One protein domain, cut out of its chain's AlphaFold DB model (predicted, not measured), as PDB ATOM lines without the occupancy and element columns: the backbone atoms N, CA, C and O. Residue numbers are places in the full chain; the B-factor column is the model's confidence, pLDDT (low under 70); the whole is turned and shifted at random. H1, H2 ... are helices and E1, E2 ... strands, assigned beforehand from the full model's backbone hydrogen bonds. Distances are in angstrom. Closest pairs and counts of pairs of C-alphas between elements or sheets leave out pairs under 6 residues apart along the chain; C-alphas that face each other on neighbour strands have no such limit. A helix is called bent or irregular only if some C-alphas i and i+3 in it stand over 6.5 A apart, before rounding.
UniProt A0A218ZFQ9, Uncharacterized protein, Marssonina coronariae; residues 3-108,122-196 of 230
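This is residues 3 to 108 and 122 to 196 of the 230 residues of an uncharacterized protein of Marssonina coronariae (UniProt A0A218ZFQ9). A small, strongly twisted sheet of four parallel strands has helices over both faces, H1 and H2 over one and H3 over the other. The residues after E4 make a looser part off the sheet, in which H4, H6 and H7 touch no other helix and two long links, H5 to H6 and H6 to H7, run between the helices, while H5 is near H3 but not clearly touching it. The printed part has 181 residues, with seven named helices and four named strands in the order E1 H1 E2 H2 E3 H3 E4 H4 H5 H6 H7; the sheet's order is E3 E2 E1 E4 and the class is mixed, helices and strands. The whole is compact, with a radius of gyration of the C-alphas of 17.1 A, and spans 51 by 40 by 37 A.

E1, residues 3 to 7, is an inner strand of the sheet. H1, residues 9 to 19, follows it and is irregular, but only just: C-alphas 14 and 17 are 6.9 A apart. E2, residues 29 to 34, is parallel to E1 at 20 degrees, with N 5 and O 31 within hydrogen-bond range at 3.0 A. E1, H1 and E2 make a strand-helix-strand unit, two parallel neighbour strands with a helix between, and its crossover is right-handed. H1 is on the sheet at a height of 10.8 A over the sheet, and over E2. H2, residues 41 to 55, lies on the same face and touches H1 at a shallow tilt of 7 degrees, the same way; their closest C-alphas are those of Ser 13 and Val 49, 6.2 A apart. E3, residues 59 to 64, is an edge strand parallel to E2 at 24 degrees, with N 61 and O 30 at 2.8 A. E2, H2 and E3 make a second such right-handed unit, and H2 lies over E3 at a height of 8.9 A over the sheet. H3, residues 69 to 82, is on the opposite face, over E2 and E1, at a height of 7.8 A over the sheet; the closest C-alphas of H3 and E1 are those of Leu 76 and Gly 4, 6.2 A apart. E4, residues 91 to 93, is the other edge strand, parallel to E1 at 25 degrees, with N 4 and O 92 at 2.7 A. E3, H3 and E4 make a split unit, with E2 and E1 between its strands, and its crossover is right-handed. H4, residues 103 to 108, is not on the sheet and touches no helix. H5, residues 127 to 138, is close to H3 but not clearly touching, with C-alphas 74 and 131 at 7.6 A and a steep tilt of 60 degrees. H6, residues 159 to 162, and H7, residues 182 to 191, are apart from each other and not on the sheet. Every O i to N i+4 pair is within hydrogen-bond range in H2, H3, H4, H5 and H7, against 5 of 7 in H1; H6 is too short for such a pair.

E1 begins at C-alpha 3, (2.696, -6.163, 2.292), and is 13.0 A long; H1 is 14.6 A, E2 16.1 A, H2 21.9 A and E3 17.0 A. H3 is 20.0 A long, ending at C-alpha 82, (-0.711, 1.902, 11.493). E4 is 6.9 A, H4 8.7 A, H5 16.6 A and H6 5.3 A. H7 is 14.0 A long and ends at C-alpha 191, (18.973, -14.146, -19.465).

The two C-alphas farthest apart are those of Pro 40 and Lys 196, 56.0 A. Residues 109 to 121 are cut out, and C-alphas 108 and 122 are 26.1 A apart across the cut. The links H5 to H6 and H6 to H7 are long. The mean pLDDT of the printed part is 75.7; 66 residues are under 70, among them residues 122 to 131, 141 to 169 and 183 to 196.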
ATOM      1  N   PHE A   3       3.477  -5.042   2.806       89.88
ATOM      2  CA  PHE A   3       2.696  -6.163   2.292       89.88
ATOM      3  C   PHE A   3       1.904  -6.811   3.424       89.88
ATOM      4  O   PHE A   3       2.455  -7.060   4.494       89.88
ATOM      5  N   GLY A   4       0.631  -7.097   3.181       90.31
ATOM      6  CA  GLY A   4      -0.264  -7.817   4.072       90.31
ATOM      7  C   GLY A   4      -0.648  -9.163   3.473       90.31
ATOM      8  O   GLY A   4      -1.158  -9.205   2.358       90.31
ATOM      9  N   VAL A   5      -0.440 -10.235   4.236       90.06
ATOM     10  CA  VAL A   5      -0.907 -11.596   3.935       90.06
ATOM     11  C   VAL A   5      -1.804 -12.101   5.067       90.06
ATOM     12  O   VAL A   5      -1.468 -11.935   6.239       90.06
ATOM     13  N   SER A   6      -2.919 -12.762   4.759       87.50
ATOM     14  CA  SER A   6      -3.687 -13.523   5.755       87.50
ATOM     15  C   SER A   6      -3.682 -14.997   5.376       87.50
ATOM     16  O   SER A   6      -4.118 -15.361   4.292       87.50
ATOM     17  N   THR A   7      -3.144 -15.851   6.247       87.06
ATOM     18  CA  THR A   7      -2.975 -17.276   5.937       87.06
ATOM     19  C   THR A   7      -2.931 -18.144   7.204       87.06
ATOM     20  O   THR A   7      -3.142 -17.679   8.327       87.06
ATOM     21  N   LYS A   8      -2.694 -19.444   7.034       88.56
ATOM     22  CA  LYS A   8      -2.388 -20.404   8.098       88.56
ATOM     23  C   LYS A   8      -0.877 -20.462   8.306       88.56
ATOM     24  O   LYS A   8      -0.118 -20.394   7.342       88.56
ATOM     25  N   LEU A   9      -0.436 -20.693   9.543       91.31
ATOM     26  CA  LEU A   9       0.996 -20.744   9.868       91.31
ATOM     27  C   LEU A   9       1.750 -21.801   9.039       91.31
ATOM     28  O   LEU A   9       2.843 -21.542   8.541       91.31
ATOM     29  N   ALA A  10       1.123 -22.961   8.819       90.38
ATOM     30  CA  ALA A  10       1.686 -24.026   7.992       90.38
ATOM     31  C   ALA A  10       1.905 -23.589   6.531       90.38
ATOM     32  O   ALA A  10       2.952 -23.885   5.956       90.38
ATOM     33  N   CYS A  11       0.956 -22.850   5.944       90.12
ATOM     34  CA  CYS A  11       1.097 -22.331   4.585       90.12
ATOM     35  C   CYS A  11       2.185 -21.252   4.523       90.12
ATOM     36  O   CYS A  11       3.035 -21.295   3.637       90.12
ATOM     37  N   LEU A  12       2.246 -20.364   5.525       93.88
ATOM     38  CA  LEU A  12       3.297 -19.348   5.621       93.88
ATOM     39  C   LEU A  12       4.698 -19.971   5.651       93.88
ATOM     40  O   LEU A  12       5.597 -19.491   4.960       93.88
ATOM     41  N   SER A  13       4.884 -21.045   6.421       93.69
ATOM     42  CA  SER A  13       6.153 -21.780   6.468       93.69
ATOM     43  C   SER A  13       6.546 -22.311   5.080       93.69
ATOM     44  O   SER A  13       7.661 -22.082   4.609       93.69
ATOM     45  N   GLN A  14       5.600 -22.910   4.350       90.81
ATOM     46  CA  GLN A  14       5.827 -23.405   2.984       90.81
ATOM     47  C   GLN A  14       6.103 -22.276   1.973       90.81
ATOM     48  O   GLN A  14       6.854 -22.460   1.010       90.81
ATOM     49  N   SER A  15       5.515 -21.097   2.185       91.56
ATOM     50  CA  SER A  15       5.660 -19.930   1.308       91.56
ATOM     51  C   SER A  15       6.982 -19.196   1.432       91.56
ATOM     52  O   SER A  15       7.254 -18.335   0.595       91.56
ATOM     53  N   LEU A  16       7.857 -19.576   2.369       93.38
ATOM     54  CA  LEU A  16       9.177 -18.961   2.501       93.38
ATOM     55  C   LEU A  16       9.940 -18.966   1.168       93.38
ATOM     56  O   LEU A  16      10.414 -17.920   0.731       93.38
ATOM     57  N   SER A  17       9.961 -20.104   0.465       86.69
ATOM     58  CA  SER A  17      10.620 -20.217  -0.847       86.69
ATOM     59  C   SER A  17      10.019 -19.300  -1.922       86.69
ATOM     60  O   SER A  17      10.710 -18.910  -2.862       86.69
ATOM     61  N   ARG A  18       8.737 -18.934  -1.792       84.88
ATOM     62  CA  ARG A  18       8.036 -18.049  -2.732       84.88
ATOM     63  C   ARG A  18       8.435 -16.595  -2.505       84.88
ATOM     64  O   ARG A  18       8.781 -15.894  -3.452       84.88
ATOM     65  N   PHE A  19       8.451 -16.170  -1.245       90.19
ATOM     66  CA  PHE A  19       8.849 -14.819  -0.853       90.19
ATOM     67  C   PHE A  19      10.352 -14.570  -1.006       90.19
ATOM     68  O   PHE A  19      10.751 -13.480  -1.416       90.19
ATOM     69  N   GLN A  20      11.185 -15.585  -0.758       90.75
ATOM     70  CA  GLN A  20      12.643 -15.535  -0.929       90.75
ATOM     71  C   GLN A  20      13.094 -15.129  -2.330       90.75
ATOM     72  O   GLN A  20      14.195 -14.616  -2.491       90.75
ATOM     73  N   HIS A  21      12.266 -15.314  -3.354       83.94
ATOM     74  CA  HIS A  21      12.655 -14.924  -4.702       83.94
ATOM     75  C   HIS A  21      12.703 -13.398  -4.901       83.94
ATOM     76  O   HIS A  21      13.474 -12.912  -5.728       83.94
ATOM     77  N   TRP A  22      11.875 -12.634  -4.180       83.81
ATOM     78  CA  TRP A  22      11.607 -11.234  -4.536       83.81
ATOM     79  C   TRP A  22      11.566 -10.247  -3.362       83.81
ATOM     80  O   TRP A  22      11.636  -9.042  -3.601       83.81
ATOM     81  N   LEU A  23      11.479 -10.720  -2.115       89.88
ATOM     82  CA  LEU A  23      11.489  -9.876  -0.914       89.88
ATOM     83  C   LEU A  23      12.840  -9.674  -0.208       89.88
ATOM     84  O   LEU A  23      12.960  -8.623   0.438       89.88
ATOM     85  N   PRO A  24      13.830 -10.596  -0.258       93.50
ATOM     86  CA  PRO A  24      15.055 -10.443   0.521       93.50
ATOM     87  C   PRO A  24      15.777  -9.125   0.273       93.50
ATOM     88  O   PRO A  24      15.842  -8.640  -0.858       93.50
ATOM     89  N   SER A  25      16.336  -8.558   1.341       88.44
ATOM     90  CA  SER A  25      17.148  -7.331   1.301       88.44
ATOM     91  C   SER A  25      16.430  -6.113   0.703       88.44
ATOM     92  O   SER A  25      17.065  -5.115   0.360       88.44
ATOM     93  N   THR A  26      15.100  -6.157   0.595       86.38
ATOM     94  CA  THR A  26      14.291  -4.974   0.302       86.38
ATOM     95  C   THR A  26      13.993  -4.218   1.596       86.38
ATOM     96  O   THR A  26      13.950  -4.793   2.680       86.38
ATOM     97  N   SER A  27      13.704  -2.919   1.501       86.81
ATOM     98  CA  SER A  27      13.177  -2.136   2.632       86.81
ATOM     99  C   SER A  27      11.679  -2.372   2.880       86.81
ATOM    100  O   SER A  27      11.013  -1.556   3.520       86.81
ATOM    101  N   SER A  28      11.111  -3.445   2.321       89.00
ATOM    102  CA  SER A  28       9.688  -3.740   2.455       89.00
ATOM    103  C   SER A  28       9.395  -4.498   3.741       89.00
ATOM    104  O   SER A  28      10.178  -5.335   4.175       89.00
ATOM    105  N   GLN A  29       8.247  -4.198   4.332       92.75
ATOM    106  CA  GLN A  29       7.705  -4.897   5.490       92.75
ATOM    107  C   GLN A  29       6.687  -5.935   5.012       92.75
ATOM    108  O   GLN A  29       5.915  -5.654   4.093       92.75
ATOM    109  N   LEU A  30       6.666  -7.107   5.642       95.38
ATOM    110  CA  LEU A  30       5.669  -8.152   5.429       95.38
ATOM    111  C   LEU A  30       4.930  -8.416   6.745       95.38
ATOM    112  O   LEU A  30       5.489  -8.962   7.692       95.38
ATOM    113  N   HIS A  31       3.665  -8.019   6.815       95.62
ATOM    114  CA  HIS A  31       2.794  -8.253   7.958       95.62
ATOM    115  C   HIS A  31       1.857  -9.419   7.658       95.62
ATOM    116  O   HIS A  31       1.128  -9.393   6.666       95.62
ATOM    117  N   VAL A  32       1.862 -10.438   8.517       94.31
ATOM    118  CA  VAL A  32       1.057 -11.644   8.301       94.31
ATOM    119  C   VAL A  32       0.039 -11.821   9.411       94.31
ATOM    120  O   VAL A  32       0.402 -11.902  10.579       94.31
ATOM    121  N   SER A  33      -1.237 -11.908   9.050       91.94
ATOM    122  CA  SER A  33      -2.310 -12.266   9.971       91.94
ATOM    123  C   SER A  33      -2.491 -13.784   9.997       91.94
ATOM    124  O   SER A  33      -2.822 -14.390   8.976       91.94
ATOM    125  N   ILE A  34      -2.283 -14.391  11.167       90.75
ATOM    126  CA  ILE A  34      -2.485 -15.820  11.425       90.75
ATOM    127  C   ILE A  34      -3.644 -15.992  12.404       90.75
ATOM    128  O   ILE A  34      -3.698 -15.346  13.451       90.75
ATOM    129  N   ARG A  35      -4.566 -16.907  12.101       83.69
ATOM    130  CA  ARG A  35      -5.649 -17.257  13.026       83.69
ATOM    131  C   ARG A  35      -5.139 -18.168  14.145       83.69
ATOM    132  O   ARG A  35      -4.576 -19.216  13.840       83.69
ATOM    133  N   GLY A  36      -5.377 -17.823  15.416       73.25
ATOM    134  CA  GLY A  36      -4.823 -18.571  16.556       73.25
ATOM    135  C   GLY A  36      -5.787 -18.772  17.728       73.25
ATOM    136  O   GLY A  36      -5.917 -17.916  18.595       73.25
ATOM    137  N   SER A  37      -6.401 -19.953  17.834       66.12
ATOM    138  CA  SER A  37      -7.229 -20.315  19.000       66.12
ATOM    139  C   SER A  37      -6.436 -20.898  20.178       66.12
ATOM    140  O   SER A  37      -6.975 -20.977  21.276       66.12
ATOM    141  N   ASN A  38      -5.177 -21.306  19.963       69.12
ATOM    142  CA  ASN A  38      -4.411 -22.150  20.891       69.12
ATOM    143  C   ASN A  38      -3.100 -21.474  21.334       69.12
ATOM    144  O   ASN A  38      -1.994 -21.938  21.051       69.12
ATOM    145  N   TRP A  39      -3.230 -20.340  22.019       65.56
ATOM    146  CA  TRP A  39      -2.116 -19.710  22.732       65.56
ATOM    147  C   TRP A  39      -1.763 -20.540  23.986       65.56
ATOM    148  O   TRP A  39      -2.700 -20.952  24.673       65.56
ATOM    149  N   PRO A  40      -0.479 -20.810  24.324       76.00
ATOM    150  CA  PRO A  40       0.768 -20.202  23.826       76.00
ATOM    151  C   PRO A  40       1.558 -21.023  22.788       76.00
ATOM    152  O   PRO A  40       2.584 -20.554  22.305       76.00
ATOM    153  N   SER A  41       1.132 -22.237  22.432       77.00
ATOM    154  CA  SER A  41       1.884 -23.095  21.495       77.00
ATOM    155  C   SER A  41       2.085 -22.432  20.130       77.00
ATOM    156  O   SER A  41       3.175 -22.466  19.569       77.00
ATOM    157  N   ILE A  42       1.062 -21.721  19.644       79.88
ATOM    158  CA  ILE A  42       1.147 -20.966  18.389       79.88
ATOM    159  C   ILE A  42       2.216 -19.857  18.436       79.88
ATOM    160  O   ILE A  42       2.744 -19.464  17.403       79.88
ATOM    161  N   SER A  43       2.557 -19.337  19.617       85.19
ATOM    162  CA  SER A  43       3.520 -18.243  19.777       85.19
ATOM    163  C   SER A  43       4.947 -18.693  19.495       85.19
ATOM    164  O   SER A  43       5.684 -17.966  18.833       85.19
ATOM    165  N   SER A  44       5.337 -19.876  19.988       89.12
ATOM    166  CA  SER A  44       6.675 -20.415  19.727       89.12
ATOM    167  C   SER A  44       6.831 -20.779  18.256       89.12
ATOM    168  O   SER A  44       7.815 -20.390  17.640       89.12
ATOM    169  N   GLU A  45       5.820 -21.413  17.657       92.56
ATOM    170  CA  GLU A  45       5.841 -21.750  16.228       92.56
ATOM    171  C   GLU A  45       5.914 -20.490  15.348       92.56
ATOM    172  O   GLU A  45       6.655 -20.448  14.366       92.56
ATOM    173  N   CYS A  46       5.187 -19.425  15.709       93.94
ATOM    174  CA  CYS A  46       5.303 -18.131  15.037       93.94
ATOM    175  C   CYS A  46       6.726 -17.561  15.133       93.94
ATOM    176  O   CYS A  46       7.234 -17.051  14.137       93.94
ATOM    177  N   LEU A  47       7.383 -17.666  16.295       94.44
ATOM    178  CA  LEU A  47       8.756 -17.192  16.480       94.44
ATOM    179  C   LEU A  47       9.756 -17.970  15.611       94.44
ATOM    180  O   LEU A  47      10.665 -17.367  15.031       94.44
ATOM    181  N   ASP A  48       9.575 -19.282  15.476       95.31
ATOM    182  CA  ASP A  48      10.408 -20.127  14.613       95.31
ATOM    183  C   ASP A  48      10.249 -19.739  13.134       95.31
ATOM    184  O   ASP A  48      11.235 -19.607  12.393       95.31
ATOM    185  N   VAL A  49       9.012 -19.469  12.701       96.44
ATOM    186  CA  VAL A  49       8.731 -18.993  11.340       96.44
ATOM    187  C   VAL A  49       9.320 -17.598  11.111       96.44
ATOM    188  O   VAL A  49      10.036 -17.403  10.130       96.44
ATOM    189  N   GLU A  50       9.113 -16.635  12.014       97.31
ATOM    190  CA  GLU A  50       9.733 -15.303  11.910       97.31
ATOM    191  C   GLU A  50      11.262 -15.383  11.843       97.31
ATOM    192  O   GLU A  50      11.893 -14.661  11.067       97.31
ATOM    193  N   THR A  51      11.870 -16.286  12.616       97.31
ATOM    194  CA  THR A  51      13.319 -16.518  12.599       97.31
ATOM    195  C   THR A  51      13.785 -17.036  11.241       97.31
ATOM    196  O   THR A  51      14.763 -16.520  10.699       97.31
ATOM    197  N   SER A  52      13.051 -17.978  10.644       97.50
ATOM    198  CA  SER A  52      13.353 -18.521   9.313       97.50
ATOM    199  C   SER A  52      13.275 -17.445   8.217       97.50
ATOM    200  O   SER A  52      14.151 -17.357   7.356       97.50
ATOM    201  N   TYR A  53      12.274 -16.559   8.274       97.69
ATOM    202  CA  TYR A  53      12.163 -15.422   7.349       97.69
ATOM    203  C   TYR A  53      13.259 -14.371   7.571       97.69
ATOM    204  O   TYR A  53      13.809 -13.839   6.604       97.69
ATOM    205  N   ARG A  54      13.643 -14.110   8.826       96.62
ATOM    206  CA  ARG A  54      14.751 -13.200   9.154       96.62
ATOM    207  C   ARG A  54      16.084 -13.713   8.613       96.62
ATOM    208  O   ARG A  54      16.843 -12.930   8.049       96.62
ATOM    209  N   GLN A  55      16.356 -15.012   8.742       96.88
ATOM    210  CA  GLN A  55      17.543 -15.656   8.162       96.88
ATOM    211  C   GLN A  55      17.573 -15.542   6.634       96.88
ATOM    212  O   GLN A  55      18.641 -15.438   6.039       96.88
ATOM    213  N   ALA A  56      16.401 -15.481   6.003       96.25
ATOM    214  CA  ALA A  56      16.239 -15.228   4.579       96.25
ATOM    215  C   ALA A  56      16.309 -13.737   4.185       96.25
ATOM    216  O   ALA A  56      15.987 -13.394   3.049       96.25
ATOM    217  N   ALA A  57      16.692 -12.849   5.110       96.94
ATOM    218  CA  ALA A  57      16.718 -11.395   4.935       96.94
ATOM    219  C   ALA A  57      15.356 -10.775   4.557       96.94
ATOM    220  O   ALA A  57      15.302  -9.758   3.861       96.94
ATOM    221  N   ILE A  58      14.250 -11.366   5.026       96.69
ATOM    222  CA  ILE A  58      12.889 -10.847   4.841       96.69
ATOM    223  C   ILE A  58      12.387 -10.269   6.168       96.69
ATOM    224  O   ILE A  58      12.354 -10.953   7.191       96.69
ATOM    225  N   ASN A  59      11.960  -9.004   6.148       95.44
ATOM    226  CA  ASN A  59      11.376  -8.330   7.307       95.44
ATOM    227  C   ASN A  59       9.900  -8.722   7.476       95.44
ATOM    228  O   ASN A  59       9.008  -8.037   6.971       95.44
ATOM    229  N   LEU A  60       9.662  -9.845   8.155       96.44
ATOM    230  CA  LEU A  60       8.332 -10.379   8.438       96.44
ATOM    231  C   LEU A  60       7.937 -10.157   9.904       96.44
ATOM    232  O   LEU A  60       8.746 -10.378  10.802       96.44
ATOM    233  N   LYS A  61       6.674  -9.773  10.140       96.00
ATOM    234  CA  LYS A  61       6.042  -9.742  11.466       96.00
ATOM    235  C   LYS A  61       4.678 -10.435  11.453       96.00
ATOM    236  O   LYS A  61       3.808 -10.067  10.660       96.00
ATOM    237  N   ILE A  62       4.483 -11.395  12.351       95.44
ATOM    238  CA  ILE A  62       3.235 -12.140  12.525       95.44
ATOM    239  C   ILE A  62       2.332 -11.435  13.540       95.44
ATOM    240  O   ILE A  62       2.764 -10.980  14.599       95.44
ATOM    241  N   HIS A  63       1.042 -11.385  13.224       91.94
ATOM    242  CA  HIS A  63      -0.029 -10.893  14.079       91.94
ATOM    243  C   HIS A  63      -1.066 -11.993  14.254       91.94
ATOM    244  O   HIS A  63      -1.588 -12.524  13.272       91.94
ATOM    245  N   ILE A  64      -1.398 -12.324  15.500       89.62
ATOM    246  CA  ILE A  64      -2.461 -13.290  15.773       89.62
ATOM    247  C   ILE A  64      -3.806 -12.573  15.730       89.62
ATOM    248  O   ILE A  64      -4.028 -11.615  16.470       89.62
ATOM    249  N   ASP A  65      -4.712 -13.047  14.875       84.00
ATOM    250  CA  ASP A  65      -6.057 -12.498  14.748       84.00
ATOM    251  C   ASP A  65      -7.131 -13.589  14.806       84.00
ATOM    252  O   ASP A  65      -7.223 -14.462  13.946       84.00
ATOM    253  N   ASN A  66      -8.000 -13.505  15.812       82.06
ATOM    254  CA  ASN A  66      -9.095 -14.455  16.016       82.06
ATOM    255  C   ASN A  66     -10.399 -14.042  15.331       82.06
ATOM    256  O   ASN A  66     -11.432 -14.693  15.506       82.06
ATOM    257  N   LYS A  67     -10.364 -12.974  14.530       79.00
ATOM    258  CA  LYS A  67     -11.500 -12.548  13.717       79.00
ATOM    259  C   LYS A  67     -11.822 -13.575  12.615       79.00
ATOM    260  O   LYS A  67     -10.944 -14.293  12.137       79.00
ATOM    261  N   PRO A  68     -13.088 -13.630  12.160       73.56
ATOM    262  CA  PRO A  68     -13.453 -14.322  10.927       73.56
ATOM    263  C   PRO A  68     -12.618 -13.837   9.735       73.56
ATOM    264  O   PRO A  68     -12.263 -12.662   9.679       73.56
ATOM    265  N   PHE A  69     -12.380 -14.719   8.763       67.12
ATOM    266  CA  PHE A  69     -11.460 -14.512   7.634       67.12
ATOM    267  C   PHE A  69     -11.578 -13.127   6.968       67.12
ATOM    268  O   PHE A  69     -10.615 -12.370   6.964       67.12
ATOM    269  N   ALA A  70     -12.773 -12.730   6.519       67.06
ATOM    270  CA  ALA A  70     -12.976 -11.421   5.884       67.06
ATOM    271  C   ALA A  70     -12.597 -10.237   6.799       67.06
ATOM    272  O   ALA A  70     -11.993  -9.264   6.359       67.06
ATOM    273  N   LYS A  71     -12.903 -10.328   8.099       70.75
ATOM    274  CA  LYS A  71     -12.551  -9.293   9.082       70.75
ATOM    275  C   LYS A  71     -11.048  -9.259   9.377       70.75
ATOM    276  O   LYS A  71     -10.542  -8.189   9.703       70.75
ATOM    277  N   ALA A  72     -10.345 -10.385   9.255       70.69
ATOM    278  CA  ALA A  72      -8.891 -10.436   9.391       70.69
ATOM    279  C   ALA A  72      -8.192  -9.678   8.247       70.69
ATOM    280  O   ALA A  72      -7.280  -8.901   8.516       70.69
ATOM    281  N   TYR A  73      -8.682  -9.787   7.003       71.31
ATOM    282  CA  TYR A  73      -8.177  -8.995   5.866       71.31
ATOM    283  C   TYR A  73      -8.361  -7.483   6.078       71.31
ATOM    284  O   TYR A  73      -7.422  -6.712   5.884       71.31
ATOM    285  N   PHE A  74      -9.536  -7.040   6.541       73.81
ATOM    286  CA  PHE A  74      -9.749  -5.621   6.864       73.81
ATOM    287  C   PHE A  74      -8.879  -5.142   8.028       73.81
ATOM    288  O   PHE A  74      -8.327  -4.043   7.980       73.81
ATOM    289  N   ASN A  75      -8.721  -5.967   9.066       78.56
ATOM    290  CA  ASN A  75      -7.831  -5.643  10.174       78.56
ATOM    291  C   ASN A  75      -6.373  -5.534   9.707       78.56
ATOM    292  O   ASN A  75      -5.641  -4.677  10.190       78.56
ATOM    293  N   LEU A  76      -5.971  -6.337   8.722       81.44
ATOM    294  CA  LEU A  76      -4.640  -6.272   8.140       81.44
ATOM    295  C   LEU A  76      -4.402  -4.963   7.383       81.44
ATOM    296  O   LEU A  76      -3.333  -4.387   7.537       81.44
ATOM    297  N   ILE A  77      -5.394  -4.430   6.658       78.38
ATOM    298  CA  ILE A  77      -5.300  -3.078   6.069       78.38
ATOM    299  C   ILE A  77      -5.006  -2.046   7.159       78.38
ATOM    300  O   ILE A  77      -4.106  -1.224   6.999       78.38
ATOM    301  N   LYS A  78      -5.728  -2.116   8.287       81.19
ATOM    302  CA  LYS A  78      -5.480  -1.232   9.430       81.19
ATOM    303  C   LYS A  78      -4.059  -1.409   9.965       81.19
ATOM    304  O   LYS A  78      -3.378  -0.420  10.192       81.19
ATOM    305  N   THR A  79      -3.597  -2.648  10.130       85.94
ATOM    306  CA  THR A  79      -2.223  -2.932  10.557       85.94
ATOM    307  C   THR A  79      -1.201  -2.295   9.622       85.94
ATOM    308  O   THR A  79      -0.313  -1.617  10.112       85.94
ATOM    309  N   LEU A  80      -1.345  -2.465   8.303       83.12
ATOM    310  CA  LEU A  80      -0.435  -1.875   7.317       83.12
ATOM    311  C   LEU A  80      -0.418  -0.344   7.380       83.12
ATOM    312  O   LEU A  80       0.638   0.255   7.211       83.12
ATOM    313  N   TYR A  81      -1.580   0.268   7.609       82.69
ATOM    314  CA  TYR A  81      -1.706   1.711   7.773       82.69
ATOM    315  C   TYR A  81      -1.037   2.190   9.069       82.69
ATOM    316  O   TYR A  81      -0.245   3.121   9.048       82.69
ATOM    317  N   ASP A  82      -1.291   1.525  10.198       82.94
ATOM    318  CA  ASP A  82      -0.711   1.902  11.493       82.94
ATOM    319  C   ASP A  82       0.818   1.707  11.538       82.94
ATOM    320  O   ASP A  82       1.505   2.374  12.310       82.94
ATOM    321  N   THR A  83       1.352   0.758  10.763       83.81
ATOM    322  CA  THR A  83       2.792   0.459  10.703       83.81
ATOM    323  C   THR A  83       3.505   1.163   9.556       83.81
ATOM    324  O   THR A  83       4.706   0.938   9.353       83.81
ATOM    325  N   GLU A  84       2.799   2.019   8.814       79.94
ATOM    326  CA  GLU A  84       3.400   2.777   7.734       79.94
ATOM    327  C   GLU A  84       4.511   3.698   8.256       79.94
ATOM    328  O   GLU A  84       4.540   4.159   9.397       79.94
ATOM    329  N   THR A  85       5.476   3.959   7.386       81.75
ATOM    330  CA  THR A  85       6.585   4.878   7.653       81.75
ATOM    331  C   THR A  85       6.579   5.986   6.613       81.75
ATOM    332  O   THR A  85       6.011   5.815   5.538       81.75
ATOM    333  N   GLN A  86       7.327   7.067   6.842       81.50
ATOM    334  CA  GLN A  86       7.521   8.133   5.841       81.50
ATOM    335  C   GLN A  86       8.073   7.638   4.482       81.50
ATOM    336  O   GLN A  86       8.026   8.351   3.482       81.50
ATOM    337  N   HIS A  87       8.619   6.417   4.427       79.44
ATOM    338  CA  HIS A  87       9.129   5.784   3.208       79.44
ATOM    339  C   HIS A  87       8.140   4.783   2.584       79.44
ATOM    340  O   HIS A  87       8.416   4.205   1.525       79.44
ATOM    341  N   THR A  88       6.992   4.557   3.222       78.88
ATOM    342  CA  THR A  88       5.956   3.642   2.751       78.88
ATOM    343  C   THR A  88       5.104   4.344   1.710       78.88
ATOM    344  O   THR A  88       4.366   5.271   2.001       78.88
ATOM    345  N   LYS A  89       5.250   3.910   0.459       78.00
ATOM    346  CA  LYS A  89       4.530   4.481  -0.691       78.00
ATOM    347  C   LYS A  89       3.313   3.663  -1.117       78.00
ATOM    348  O   LYS A  89       2.464   4.173  -1.834       78.00
ATOM    349  N   TRP A  90       3.272   2.391  -0.722       80.19
ATOM    350  CA  TRP A  90       2.239   1.438  -1.119       80.19
ATOM    351  C   TRP A  90       1.949   0.480   0.031       80.19
ATOM    352  O   TRP A  90       2.888  -0.114   0.580       80.19
ATOM    353  N   LEU A  91       0.659   0.330   0.333       80.19
ATOM    354  CA  LEU A  91       0.099  -0.748   1.138       80.19
ATOM    355  C   LEU A  91      -0.480  -1.774   0.163       80.19
ATOM    356  O   LEU A  91      -1.253  -1.411  -0.724       80.19
ATOM    357  N   VAL A  92      -0.073  -3.029   0.288       81.94
ATOM    358  CA  VAL A  92      -0.395  -4.072  -0.686       81.94
ATOM    359  C   VAL A  92      -0.965  -5.269   0.055       81.94
ATOM    360  O   VAL A  92      -0.318  -5.784   0.960       81.94
ATOM    361  N   LEU A  93      -2.148  -5.734  -0.337       81.25
ATOM    362  CA  LEU A  93      -2.650  -7.040   0.080       81.25
ATOM    363  C   LEU A  93      -2.288  -8.070  -0.986       81.25
ATOM    364  O   LEU A  93      -2.500  -7.815  -2.171       81.25
ATOM    365  N   ILE A  94      -1.736  -9.203  -0.563       84.25
ATOM    366  CA  ILE A  94      -1.401 -10.334  -1.430       84.25
ATOM    367  C   ILE A  94      -1.687 -11.642  -0.697       84.25
ATOM    368  O   ILE A  94      -1.648 -11.696   0.533       84.25
ATOM    369  N   ASP A  95      -1.901 -12.705  -1.458       82.44
ATOM    370  CA  ASP A  95      -1.981 -14.049  -0.896       82.44
ATOM    371  C   ASP A  95      -0.591 -14.685  -0.791       82.44
ATOM    372  O   ASP A  95       0.363 -14.282  -1.467       82.44
ATOM    373  N   ASP A  96      -0.463 -15.693   0.068       82.81
ATOM    374  CA  ASP A  96       0.800 -16.366   0.372       82.81
ATOM    375  C   ASP A  96       1.335 -17.252  -0.760       82.81
ATOM    376  O   ASP A  96       2.492 -17.673  -0.712       82.81
ATOM    377  N   ASP A  97       0.531 -17.511  -1.785       76.94
ATOM    378  CA  ASP A  97       0.904 -18.195  -3.024       76.94
ATOM    379  C   ASP A  97       1.063 -17.234  -4.221       76.94
ATOM    380  O   ASP A  97       1.121 -17.662  -5.378       76.94
ATOM    381  N   THR A  98       1.191 -15.928  -3.945       79.38
ATOM    382  CA  THR A  98       1.488 -14.906  -4.955       79.38
ATOM    383  C   THR A  98       2.993 -14.790  -5.192       79.38
ATOM    384  O   THR A  98       3.779 -14.480  -4.294       79.38
ATOM    385  N   PHE A  99       3.403 -14.986  -6.438       79.19
ATOM    386  CA  PHE A  99       4.770 -14.831  -6.907       79.19
ATOM    387  C   PHE A  99       4.943 -13.544  -7.718       79.19
ATOM    388  O   PHE A  99       4.113 -13.215  -8.567       79.19
ATOM    389  N   VAL A 100       6.058 -12.845  -7.503       80.31
ATOM    390  CA  VAL A 100       6.437 -11.638  -8.250       80.31
ATOM    391  C   VAL A 100       7.684 -11.942  -9.091       80.31
ATOM    392  O   VAL A 100       8.776 -12.028  -8.527       80.31
ATOM    393  N   PRO A 101       7.577 -12.054 -10.431       76.06
ATOM    394  CA  PRO A 101       8.726 -12.368 -11.290       76.06
ATOM    395  C   PRO A 101       9.828 -11.305 -11.293       76.06
ATOM    396  O   PRO A 101      11.010 -11.610 -11.450       76.06
ATOM    397  N   SER A 102       9.453 -10.032 -11.142       78.56
ATOM    398  CA  SER A 102      10.406  -8.927 -11.067       78.56
ATOM    399  C   SER A 102       9.876  -7.804 -10.189       78.56
ATOM    400  O   SER A 102       9.014  -7.019 -10.588       78.56
ATOM    401  N   PHE A 103      10.448  -7.694  -8.992       76.81
ATOM    402  CA  PHE A 103      10.081  -6.662  -8.030       76.81
ATOM    403  C   PHE A 103      10.339  -5.241  -8.558       76.81
ATOM    404  O   PHE A 103       9.502  -4.352  -8.420       76.81
ATOM    405  N   SER A 104      11.466  -5.023  -9.241       78.06
ATOM    406  CA  SER A 104      11.789  -3.728  -9.852       78.06
ATOM    407  C   SER A 104      10.793  -3.342 -10.947       78.06
ATOM    408  O   SER A 104      10.408  -2.177 -11.054       78.06
ATOM    409  N   HIS A 105      10.347  -4.311 -11.752       77.06
ATOM    410  CA  HIS A 105       9.349  -4.059 -12.787       77.06
ATOM    411  C   HIS A 105       7.971  -3.744 -12.192       77.06
ATOM    412  O   HIS A 105       7.313  -2.814 -12.660       77.06
ATOM    413  N   LEU A 106       7.579  -4.452 -11.125       76.06
ATOM    414  CA  LEU A 106       6.364  -4.173 -10.356       76.06
ATOM    415  C   LEU A 106       6.353  -2.720  -9.857       76.06
ATOM    416  O   LEU A 106       5.447  -1.954 -10.180       76.06
ATOM    417  N   VAL A 107       7.419  -2.299  -9.168       78.25
ATOM    418  CA  VAL A 107       7.550  -0.934  -8.630       78.25
ATOM    419  C   VAL A 107       7.516   0.126  -9.735       78.25
ATOM    420  O   VAL A 107       6.856   1.156  -9.583       78.25
ATOM    421  N   ASN A 108       8.211  -0.101 -10.852       76.50
ATOM    422  CA  ASN A 108       8.221   0.841 -11.974       76.50
ATOM    423  C   ASN A 108       6.839   0.974 -12.626       76.50
ATOM    424  O   ASN A 108       6.442   2.079 -12.993       76.50
ATOM    425  N   ASN A 122     -15.799  -4.598 -13.801       52.03
ATOM    426  CA  ASN A 122     -17.074  -5.293 -13.968       52.03
ATOM    427  C   ASN A 122     -17.065  -6.608 -13.176       52.03
ATOM    428  O   ASN A 122     -16.569  -7.621 -13.658       52.03
ATOM    429  N   GLY A 123     -17.660  -6.554 -11.982       52.31
ATOM    430  CA  GLY A 123     -18.497  -7.610 -11.404       52.31
ATOM    431  C   GLY A 123     -17.912  -9.018 -11.288       52.31
ATOM    432  O   GLY A 123     -18.301  -9.908 -12.043       52.31
ATOM    433  N   LYS A 124     -17.117  -9.259 -10.242       52.66
ATOM    434  CA  LYS A 124     -16.965 -10.598  -9.649       52.66
ATOM    435  C   LYS A 124     -17.070 -10.517  -8.127       52.66
ATOM    436  O   LYS A 124     -16.605  -9.552  -7.542       52.66
ATOM    437  N   THR A 125     -17.656 -11.523  -7.483       54.94
ATOM    438  CA  THR A 125     -17.788 -11.640  -6.015       54.94
ATOM    439  C   THR A 125     -16.513 -12.173  -5.348       54.94
ATOM    440  O   THR A 125     -16.589 -12.964  -4.410       54.94
ATOM    441  N   GLU A 126     -15.344 -11.799  -5.865       63.72
ATOM    442  CA  GLU A 126     -14.051 -12.242  -5.339       63.72
ATOM    443  C   GLU A 126     -13.589 -11.331  -4.188       63.72
ATOM    444  O   GLU A 126     -14.113 -10.230  -3.982       63.72
ATOM    445  N   GLY A 127     -12.628 -11.806  -3.391       62.91
ATOM    446  CA  GLY A 127     -12.200 -11.126  -2.163       62.91
ATOM    447  C   GLY A 127     -11.678  -9.700  -2.380       62.91
ATOM    448  O   GLY A 127     -11.953  -8.815  -1.569       62.91
ATOM    449  N   ASP A 128     -10.981  -9.454  -3.490       68.31
ATOM    450  CA  ASP A 128     -10.464  -8.142  -3.888       68.31
ATOM    451  C   ASP A 128     -11.586  -7.135  -4.183       68.31
ATOM    452  O   ASP A 128     -11.527  -5.990  -3.727       68.31
ATOM    453  N   GLN A 129     -12.649  -7.575  -4.861       67.56
ATOM    454  CA  GLN A 129     -13.814  -6.744  -5.149       67.56
ATOM    455  C   GLN A 129     -14.562  -6.349  -3.872       67.56
ATOM    456  O   GLN A 129     -14.931  -5.187  -3.709       67.56
ATOM    457  N   ILE A 130     -14.738  -7.285  -2.933       68.94
ATOM    458  CA  ILE A 130     -15.395  -7.009  -1.644       68.94
ATOM    459  C   ILE A 130     -14.615  -5.947  -0.855       68.94
ATOM    460  O   ILE A 130     -15.210  -5.041  -0.264       68.94
ATOM    461  N   VAL A 131     -13.280  -6.033  -0.851       68.75
ATOM    462  CA  VAL A 131     -12.419  -5.028  -0.208       68.75
ATOM    463  C   VAL A 131     -12.536  -3.677  -0.916       68.75
ATOM    464  O   VAL A 131     -12.695  -2.658  -0.240       68.75
ATOM    465  N   TYR A 132     -12.508  -3.656  -2.251       71.56
ATOM    466  CA  TYR A 132     -12.670  -2.434  -3.044       71.56
ATOM    467  C   TYR A 132     -14.007  -1.736  -2.757       71.56
ATOM    468  O   TYR A 132     -14.015  -0.546  -2.433       71.56
ATOM    469  N   ASP A 133     -15.124  -2.468  -2.806       71.69
ATOM    470  CA  ASP A 133     -16.463  -1.909  -2.592       71.69
ATOM    471  C   ASP A 133     -16.629  -1.368  -1.169       71.69
ATOM    472  O   ASP A 133     -17.165  -0.273  -0.974       71.69
ATOM    473  N   CYS A 134     -16.092  -2.079  -0.174       71.12
ATOM    474  CA  CYS A 134     -16.083  -1.622   1.212       71.12
ATOM    475  C   CYS A 134     -15.282  -0.319   1.378       71.12
ATOM    476  O   CYS A 134     -15.786   0.652   1.947       71.12
ATOM    477  N   LEU A 135     -14.058  -0.251   0.839       70.44
ATOM    478  CA  LEU A 135     -13.218   0.950   0.920       70.44
ATOM    479  C   LEU A 135     -13.859   2.141   0.202       70.44
ATOM    480  O   LEU A 135     -13.824   3.257   0.723       70.44
ATOM    481  N   LYS A 136     -14.479   1.909  -0.957       70.62
ATOM    482  CA  LYS A 136     -15.177   2.941  -1.727       70.62
ATOM    483  C   LYS A 136     -16.413   3.471  -1.000       70.62
ATOM    484  O   LYS A 136     -16.633   4.681  -1.003       70.62
ATOM    485  N   GLY A 137     -17.197   2.586  -0.384       73.94
ATOM    486  CA  GLY A 137     -18.424   2.938   0.332       73.94
ATOM    487  C   GLY A 137     -18.196   3.573   1.705       73.94
ATOM    488  O   GLY A 137     -19.028   4.359   2.153       73.94
ATOM    489  N   HIS A 138     -17.077   3.264   2.369       76.69
ATOM    490  CA  HIS A 138     -16.867   3.607   3.782       76.69
ATOM    491  C   HIS A 138     -15.583   4.398   4.081       76.69
ATOM    492  O   HIS A 138     -15.289   4.652   5.248       76.69
ATOM    493  N   SER A 139     -14.804   4.810   3.073       69.75
ATOM    494  CA  SER A 139     -13.587   5.606   3.286       69.75
ATOM    495  C   SER A 139     -13.305   6.597   2.151       69.75
ATOM    496  O   SER A 139     -13.949   6.576   1.100       69.75
ATOM    497  N   ALA A 140     -12.306   7.465   2.340       70.50
ATOM    498  CA  ALA A 140     -11.768   8.327   1.283       70.50
ATOM    499  C   ALA A 140     -10.776   7.599   0.347       70.50
ATOM    500  O   ALA A 140     -10.369   8.160  -0.669       70.50
ATOM    501  N   ILE A 141     -10.392   6.355   0.659       68.12
ATOM    502  CA  ILE A 141      -9.425   5.575  -0.122       68.12
ATOM    503  C   ILE A 141     -10.054   5.157  -1.454       68.12
ATOM    504  O   ILE A 141     -11.191   4.686  -1.505       68.12
ATOM    505  N   ARG A 142      -9.311   5.323  -2.550       67.19
ATOM    506  CA  ARG A 142      -9.719   4.915  -3.901       67.19
ATOM    507  C   ARG A 142      -8.666   3.963  -4.472       67.19
ATOM    508  O   ARG A 142      -7.638   4.435  -4.956       67.19
ATOM    509  N   PRO A 143      -8.863   2.637  -4.357       65.44
ATOM    510  CA  PRO A 143      -7.906   1.674  -4.889       65.44
ATOM    511  C   PRO A 143      -7.855   1.747  -6.422       65.44
ATOM    512  O   PRO A 143      -8.881   1.929  -7.074       65.44
ATOM    513  N   ALA A 144      -6.666   1.579  -7.000       63.91
ATOM    514  CA  ALA A 144      -6.477   1.516  -8.446       63.91
ATOM    515  C   ALA A 144      -6.340   0.058  -8.906       63.91
ATOM    516  O   ALA A 144      -5.595  -0.715  -8.304       63.91
ATOM    517  N   PHE A 145      -7.026  -0.301  -9.992       64.19
ATOM    518  CA  PHE A 145      -6.902  -1.617 -10.616       64.19
ATOM    519  C   PHE A 145      -5.768  -1.635 -11.653       64.19
ATOM    520  O   PHE A 145      -5.716  -0.776 -12.539       64.19
ATOM    521  N   ASP A 146      -4.898  -2.644 -11.589       64.38
ATOM    522  CA  ASP A 146      -3.794  -2.847 -12.529       64.38
ATOM    523  C   ASP A 146      -4.000  -4.142 -13.328       64.38
ATOM    524  O   ASP A 146      -3.982  -5.239 -12.781       64.38
ATOM    525  N   ARG A 147      -4.152  -4.022 -14.654       62.84
ATOM    526  CA  ARG A 147      -4.305  -5.174 -15.564       62.84
ATOM    527  C   ARG A 147      -3.051  -6.051 -15.647       62.84
ATOM    528  O   ARG A 147      -3.128  -7.140 -16.204       62.84
ATOM    529  N   GLY A 148      -1.902  -5.584 -15.168       60.59
ATOM    530  CA  GLY A 148      -0.689  -6.385 -15.041       60.59
ATOM    531  C   GLY A 148      -0.716  -7.339 -13.843       60.59
ATOM    532  O   GLY A 148       0.042  -8.311 -13.845       60.59
ATOM    533  N   LEU A 149      -1.596  -7.098 -12.861       64.50
ATOM    534  CA  LEU A 149      -1.862  -8.008 -11.746       64.50
ATOM    535  C   LEU A 149      -2.840  -9.082 -12.226       64.50
ATOM    536  O   LEU A 149      -4.035  -8.842 -12.388       64.50
ATOM    537  N   GLN A 150      -2.305 -10.258 -12.533       64.81
ATOM    538  CA  GLN A 150      -3.071 -11.367 -13.088       64.81
ATOM    539  C   GLN A 150      -3.300 -12.423 -12.002       64.81
ATOM    540  O   GLN A 150      -2.348 -12.930 -11.406       64.81
ATOM    541  N   GLN A 151      -4.567 -12.764 -11.762       60.25
ATOM    542  CA  GLN A 151      -4.949 -13.948 -10.995       60.25
ATOM    543  C   GLN A 151      -4.973 -15.142 -11.957       60.25
ATOM    544  O   GLN A 151      -5.852 -15.239 -12.815       60.25
ATOM    545  N   MET A 152      -3.982 -16.028 -11.858       61.38
ATOM    546  CA  MET A 152      -3.961 -17.256 -12.652       61.38
ATOM    547  C   MET A 152      -4.884 -18.285 -11.991       61.38
ATOM    548  O   MET A 152      -4.552 -18.842 -10.954       61.38
ATOM    549  N   GLY A 153      -6.059 -18.512 -12.581       55.25
ATOM    550  CA  GLY A 153      -6.989 -19.574 -12.180       55.25
ATOM    551  C   GLY A 153      -7.081 -20.833 -13.069       55.25
ATOM    552  O   GLY A 153      -7.974 -21.635 -12.783       55.25
ATOM    553  N   PRO A 154      -6.292 -21.043 -14.147       56.66
ATOM    554  CA  PRO A 154      -6.420 -22.272 -14.920       56.66
ATOM    555  C   PRO A 154      -5.926 -23.489 -14.117       56.66
ATOM    556  O   PRO A 154      -5.060 -23.397 -13.248       56.66
ATOM    557  N   ARG A 155      -6.559 -24.641 -14.362       57.66
ATOM    558  CA  ARG A 155      -6.149 -25.950 -13.843       57.66
ATOM    559  C   ARG A 155      -5.701 -26.777 -15.044       57.66
ATOM    560  O   ARG A 155      -6.554 -27.123 -15.857       57.66
ATOM    561  N   GLY A 156      -4.412 -27.095 -15.158       61.84
ATOM    562  CA  GLY A 156      -3.893 -27.911 -16.259       61.84
ATOM    563  C   GLY A 156      -2.575 -27.394 -16.831       61.84
ATOM    564  O   GLY A 156      -1.685 -27.006 -16.079       61.84
ATOM    565  N   ASP A 157      -2.447 -27.465 -18.157       62.84
ATOM    566  CA  ASP A 157      -1.287 -26.963 -18.894       62.84
ATOM    567  C   ASP A 157      -1.433 -25.464 -19.187       62.84
ATOM    568  O   ASP A 157      -2.280 -25.048 -19.980       62.84
ATOM    569  N   ASP A 158      -0.577 -24.671 -18.547       63.69
ATOM    570  CA  ASP A 158      -0.570 -23.211 -18.648       63.69
ATOM    571  C   ASP A 158       0.638 -22.690 -19.444       63.69
ATOM    572  O   ASP A 158       0.920 -21.486 -19.430       63.69
ATOM    573  N   SER A 159       1.364 -23.576 -20.140       63.22
ATOM    574  CA  SER A 159       2.497 -23.223 -21.009       63.22
ATOM    575  C   SER A 159       2.118 -22.112 -21.987       63.22
ATOM    576  O   SER A 159       2.756 -21.062 -22.001       63.22
ATOM    577  N   GLY A 160       0.977 -22.247 -22.669       57.56
ATOM    578  CA  GLY A 160       0.459 -21.233 -23.589       57.56
ATOM    579  C   GLY A 160       0.192 -19.862 -22.946       57.56
ATOM    580  O   GLY A 160       0.271 -18.832 -23.618       57.56
ATOM    581  N   TYR A 161      -0.088 -19.805 -21.638       63.41
ATOM    582  CA  TYR A 161      -0.233 -18.533 -20.927       63.41
ATOM    583  C   TYR A 161       1.127 -17.856 -20.715       63.41
ATOM    584  O   TYR A 161       1.256 -16.654 -20.966       63.41
ATOM    585  N   LEU A 162       2.153 -18.621 -20.328       65.44
ATOM    586  CA  LEU A 162       3.529 -18.130 -20.186       65.44
ATOM    587  C   LEU A 162       4.174 -17.782 -21.539       65.44
ATOM    588  O   LEU A 162       4.958 -16.839 -21.625       65.44
ATOM    589  N   GLU A 163       3.805 -18.500 -22.596       60.75
ATOM    590  CA  GLU A 163       4.307 -18.333 -23.964       60.75
ATOM    591  C   GLU A 163       3.595 -17.215 -24.739       60.75
ATOM    592  O   GLU A 163       4.030 -16.820 -25.816       60.75
ATOM    593  N   SER A 164       2.529 -16.633 -24.180       61.50
ATOM    594  CA  SER A 164       1.720 -15.597 -24.841       61.50
ATOM    595  C   SER A 164       2.438 -14.260 -25.095       61.50
ATOM    596  O   SER A 164       1.815 -13.304 -25.564       61.50
ATOM    597  N   GLY A 165       3.713 -14.132 -24.709       60.00
ATOM    598  CA  GLY A 165       4.485 -12.886 -24.775       60.00
ATOM    599  C   GLY A 165       3.998 -11.796 -23.809       60.00
ATOM    600  O   GLY A 165       4.495 -10.664 -23.826       60.00
ATOM    601  N   ARG A 166       3.018 -12.104 -22.948       63.28
ATOM    602  CA  ARG A 166       2.465 -11.157 -21.975       63.28
ATOM    603  C   ARG A 166       3.466 -10.881 -20.857       63.28
ATOM    604  O   ARG A 166       4.018 -11.786 -20.239       63.28
ATOM    605  N   ARG A 167       3.634  -9.601 -20.526       66.50
ATOM    606  CA  ARG A 167       4.377  -9.184 -19.329       66.50
ATOM    607  C   ARG A 167       3.471  -9.284 -18.105       66.50
ATOM    608  O   ARG A 167       2.565  -8.468 -17.948       66.50
ATOM    609  N   MET A 168       3.723 -10.276 -17.257       68.62
ATOM    610  CA  MET A 168       2.993 -10.495 -16.005       68.62
ATOM    611  C   MET A 168       3.710  -9.811 -14.840       68.62
ATOM    612  O   MET A 168       4.925  -9.956 -14.690       68.62
ATOM    613  N   LEU A 169       2.971  -9.081 -14.000       69.69
ATOM    614  CA  LEU A 169       3.530  -8.477 -12.783       69.69
ATOM    615  C   LEU A 169       3.478  -9.430 -11.589       69.69
ATOM    616  O   LEU A 169       4.347  -9.374 -10.719       69.69
ATOM    617  N   THR A 170       2.477 -10.305 -11.563       72.69
ATOM    618  CA  THR A 170       2.269 -11.314 -10.525       72.69
ATOM    619  C   THR A 170       1.759 -12.609 -11.138       72.69
ATOM    620  O   THR A 170       1.087 -12.592 -12.169       72.69
ATOM    621  N   ILE A 171       2.051 -13.717 -10.467       74.00
ATOM    622  CA  ILE A 171       1.460 -15.031 -10.706       74.00
ATOM    623  C   ILE A 171       0.828 -15.484  -9.394       74.00
ATOM    624  O   ILE A 171       1.495 -15.487  -8.365       74.00
ATOM    625  N   HIS A 172      -0.444 -15.853  -9.423       73.25
ATOM    626  CA  HIS A 172      -1.192 -16.306  -8.250       73.25
ATOM    627  C   HIS A 172      -1.387 -17.832  -8.299       73.25
ATOM    628  O   HIS A 172      -1.396 -18.396  -9.392       73.25
ATOM    629  N   HIS A 173      -1.502 -18.492  -7.141       70.75
ATOM    630  CA  HIS A 173      -1.603 -19.956  -6.991       70.75
ATOM    631  C   HIS A 173      -0.363 -20.792  -7.345       70.75
ATOM    632  O   HIS A 173      -0.438 -22.009  -7.556       70.75
ATOM    633  N   TRP A 174       0.823 -20.181  -7.334       66.19
ATOM    634  CA  TRP A 174       2.056 -20.918  -7.593       66.19
ATOM    635  C   TRP A 174       2.443 -21.845  -6.429       66.19
ATOM    636  O   TRP A 174       2.530 -21.438  -5.268       66.19
ATOM    637  N   LYS A 175       2.714 -23.114  -6.755       64.69
ATOM    638  CA  LYS A 175       2.915 -24.246  -5.838       64.69
ATOM    639  C   LYS A 175       1.700 -24.548  -4.938       64.69
ATOM    640  O   LYS A 175       1.900 -25.049  -3.832       64.69
ATOM    641  N   SER A 176       0.474 -24.203  -5.343       64.50
ATOM    642  CA  SER A 176      -0.761 -24.691  -4.702       64.50
ATOM    643  C   SER A 176      -1.481 -25.694  -5.610       64.50
ATOM    644  O   SER A 176      -1.451 -26.891  -5.331       64.50
ATOM    645  N   TRP A 177      -2.037 -25.248  -6.738       63.94
ATOM    646  CA  TRP A 177      -2.533 -26.120  -7.821       63.94
ATOM    647  C   TRP A 177      -1.848 -25.880  -9.169       63.94
ATOM    648  O   TRP A 177      -2.190 -26.525 -10.156       63.94
ATOM    649  N   TYR A 178      -0.856 -24.990  -9.193       63.72
ATOM    650  CA  TYR A 178      -0.002 -24.706 -10.338       63.72
ATOM    651  C   TYR A 178       1.466 -24.994  -9.986       63.72
ATOM    652  O   TYR A 178       2.013 -24.373  -9.076       63.72
ATOM    653  N   ASN A 179       2.116 -25.938 -10.678       66.44
ATOM    654  CA  ASN A 179       3.411 -26.516 -10.262       66.44
ATOM    655  C   ASN A 179       4.565 -26.314 -11.260       66.44
ATOM    656  O   ASN A 179       5.514 -27.093 -11.281       66.44
ATOM    657  N   PHE A 180       4.519 -25.266 -12.075       68.81
ATOM    658  CA  PHE A 180       5.609 -24.946 -12.996       68.81
ATOM    659  C   PHE A 180       6.808 -24.301 -12.274       68.81
ATOM    660  O   PHE A 180       6.619 -23.556 -11.313       68.81
ATOM    661  N   ASP A 181       8.046 -24.529 -12.728       70.31
ATOM    662  CA  ASP A 181       9.240 -23.902 -12.137       70.31
ATOM    663  C   ASP A 181       9.412 -22.445 -12.596       70.31
ATOM    664  O   ASP A 181      10.214 -22.089 -13.465       70.31
ATOM    665  N   ILE A 182       8.603 -21.580 -11.990       70.75
ATOM    666  CA  ILE A 182       8.584 -20.152 -12.270       70.75
ATOM    667  C   ILE A 182       9.932 -19.458 -11.982       70.75
ATOM    668  O   ILE A 182      10.329 -18.637 -12.805       70.75
ATOM    669  N   PRO A 183      10.672 -19.735 -10.889       68.50
ATOM    670  CA  PRO A 183      12.003 -19.175 -10.668       68.50
ATOM    671  C   PRO A 183      12.978 -19.476 -11.804       68.50
ATOM    672  O   PRO A 183      13.701 -18.572 -12.239       68.50
ATOM    673  N   THR A 184      12.973 -20.709 -12.314       67.56
ATOM    674  CA  THR A 184      13.802 -21.085 -13.462       67.56
ATOM    675  C   THR A 184      13.363 -20.326 -14.708       67.56
ATOM    676  O   THR A 184      14.190 -19.665 -15.333       67.56
ATOM    677  N   ALA A 185      12.069 -20.286 -15.027       66.31
ATOM    678  CA  ALA A 185      11.593 -19.528 -16.187       66.31
ATOM    679  C   ALA A 185      11.800 -18.008 -16.072       66.31
ATOM    680  O   ALA A 185      12.104 -17.349 -17.066       66.31
ATOM    681  N   ALA A 186      11.701 -17.434 -14.873       63.66
ATOM    682  CA  ALA A 186      12.011 -16.031 -14.613       63.66
ATOM    683  C   ALA A 186      13.508 -15.744 -14.810       63.66
ATOM    684  O   ALA A 186      13.874 -14.692 -15.342       63.66
ATOM    685  N   THR A 187      14.374 -16.688 -14.429       61.81
ATOM    686  CA  THR A 187      15.821 -16.628 -14.679       61.81
ATOM    687  C   THR A 187      16.125 -16.706 -16.173       61.81
ATOM    688  O   THR A 187      16.846 -15.850 -16.685       61.81
ATOM    689  N   VAL A 188      15.513 -17.658 -16.884       57.12
ATOM    690  CA  VAL A 188      15.633 -17.799 -18.343       57.12
ATOM    691  C   VAL A 188      15.143 -16.535 -19.045       57.12
ATOM    692  O   VAL A 188      15.867 -15.983 -19.856       57.12
ATOM    693  N   THR A 189      13.985 -15.985 -18.674       54.56
ATOM    694  CA  THR A 189      13.462 -14.734 -19.260       54.56
ATOM    695  C   THR A 189      14.395 -13.544 -19.022       54.56
ATOM    696  O   THR A 189      14.494 -12.650 -19.860       54.56
ATOM    697  N   ARG A 190      15.091 -13.503 -17.879       50.12
ATOM    698  CA  ARG A 190      16.080 -12.458 -17.573       50.12
ATOM    699  C   ARG A 190      17.347 -12.609 -18.417       50.12
ATOM    700  O   ARG A 190      17.900 -11.594 -18.827       50.12
ATOM    701  N   ALA A 191      17.795 -13.841 -18.653       48.16
ATOM    702  CA  ALA A 191      18.973 -14.146 -19.465       48.16
ATOM    703  C   ALA A 191      18.698 -13.999 -20.973       48.16
ATOM    704  O   ALA A 191      19.500 -13.423 -21.698       48.16
ATOM    705  N   CYS A 192      17.534 -14.458 -21.426       43.16
ATOM    706  CA  CYS A 192      17.087 -14.487 -22.818       43.16
ATOM    707  C   CYS A 192      16.179 -13.296 -23.166       43.16
ATOM    708  O   CYS A 192      15.284 -13.438 -23.994       43.16
ATOM    709  N   GLY A 193      16.344 -12.153 -22.486       33.75
ATOM    710  CA  GLY A 193      15.417 -11.020 -22.530       33.75
ATOM    711  C   GLY A 193      14.901 -10.669 -23.930       33.75
ATOM    712  O   GLY A 193      15.638 -10.699 -24.909       33.75
ATOM    713  N   VAL A 194      13.622 -10.288 -24.009       35.19
ATOM    714  CA  VAL A 194      12.982  -9.829 -25.252       35.19
ATOM    715  C   VAL A 194      13.742  -8.617 -25.797       35.19
ATOM    716  O   VAL A 194      13.610  -7.505 -25.268       35.19
ATOM    717  N   VAL A 195      14.526  -8.822 -26.857       30.45
ATOM    718  CA  VAL A 195      15.155  -7.737 -27.610       30.45
ATOM    719  C   VAL A 195      14.049  -7.007 -28.363       30.45
ATOM    720  O   VAL A 195      13.432  -7.536 -29.284       30.45
ATOM    721  N   LYS A 196      13.750  -5.780 -27.934       31.02
ATOM    722  CA  LYS A 196      12.859  -4.885 -28.672       31.02
ATOM    723  C   LYS A 196      13.676  -4.228 -29.782       31.02
ATOM    724  O   LYS A 196      14.426  -3.294 -29.507       31.02
TER     725      LYS A 196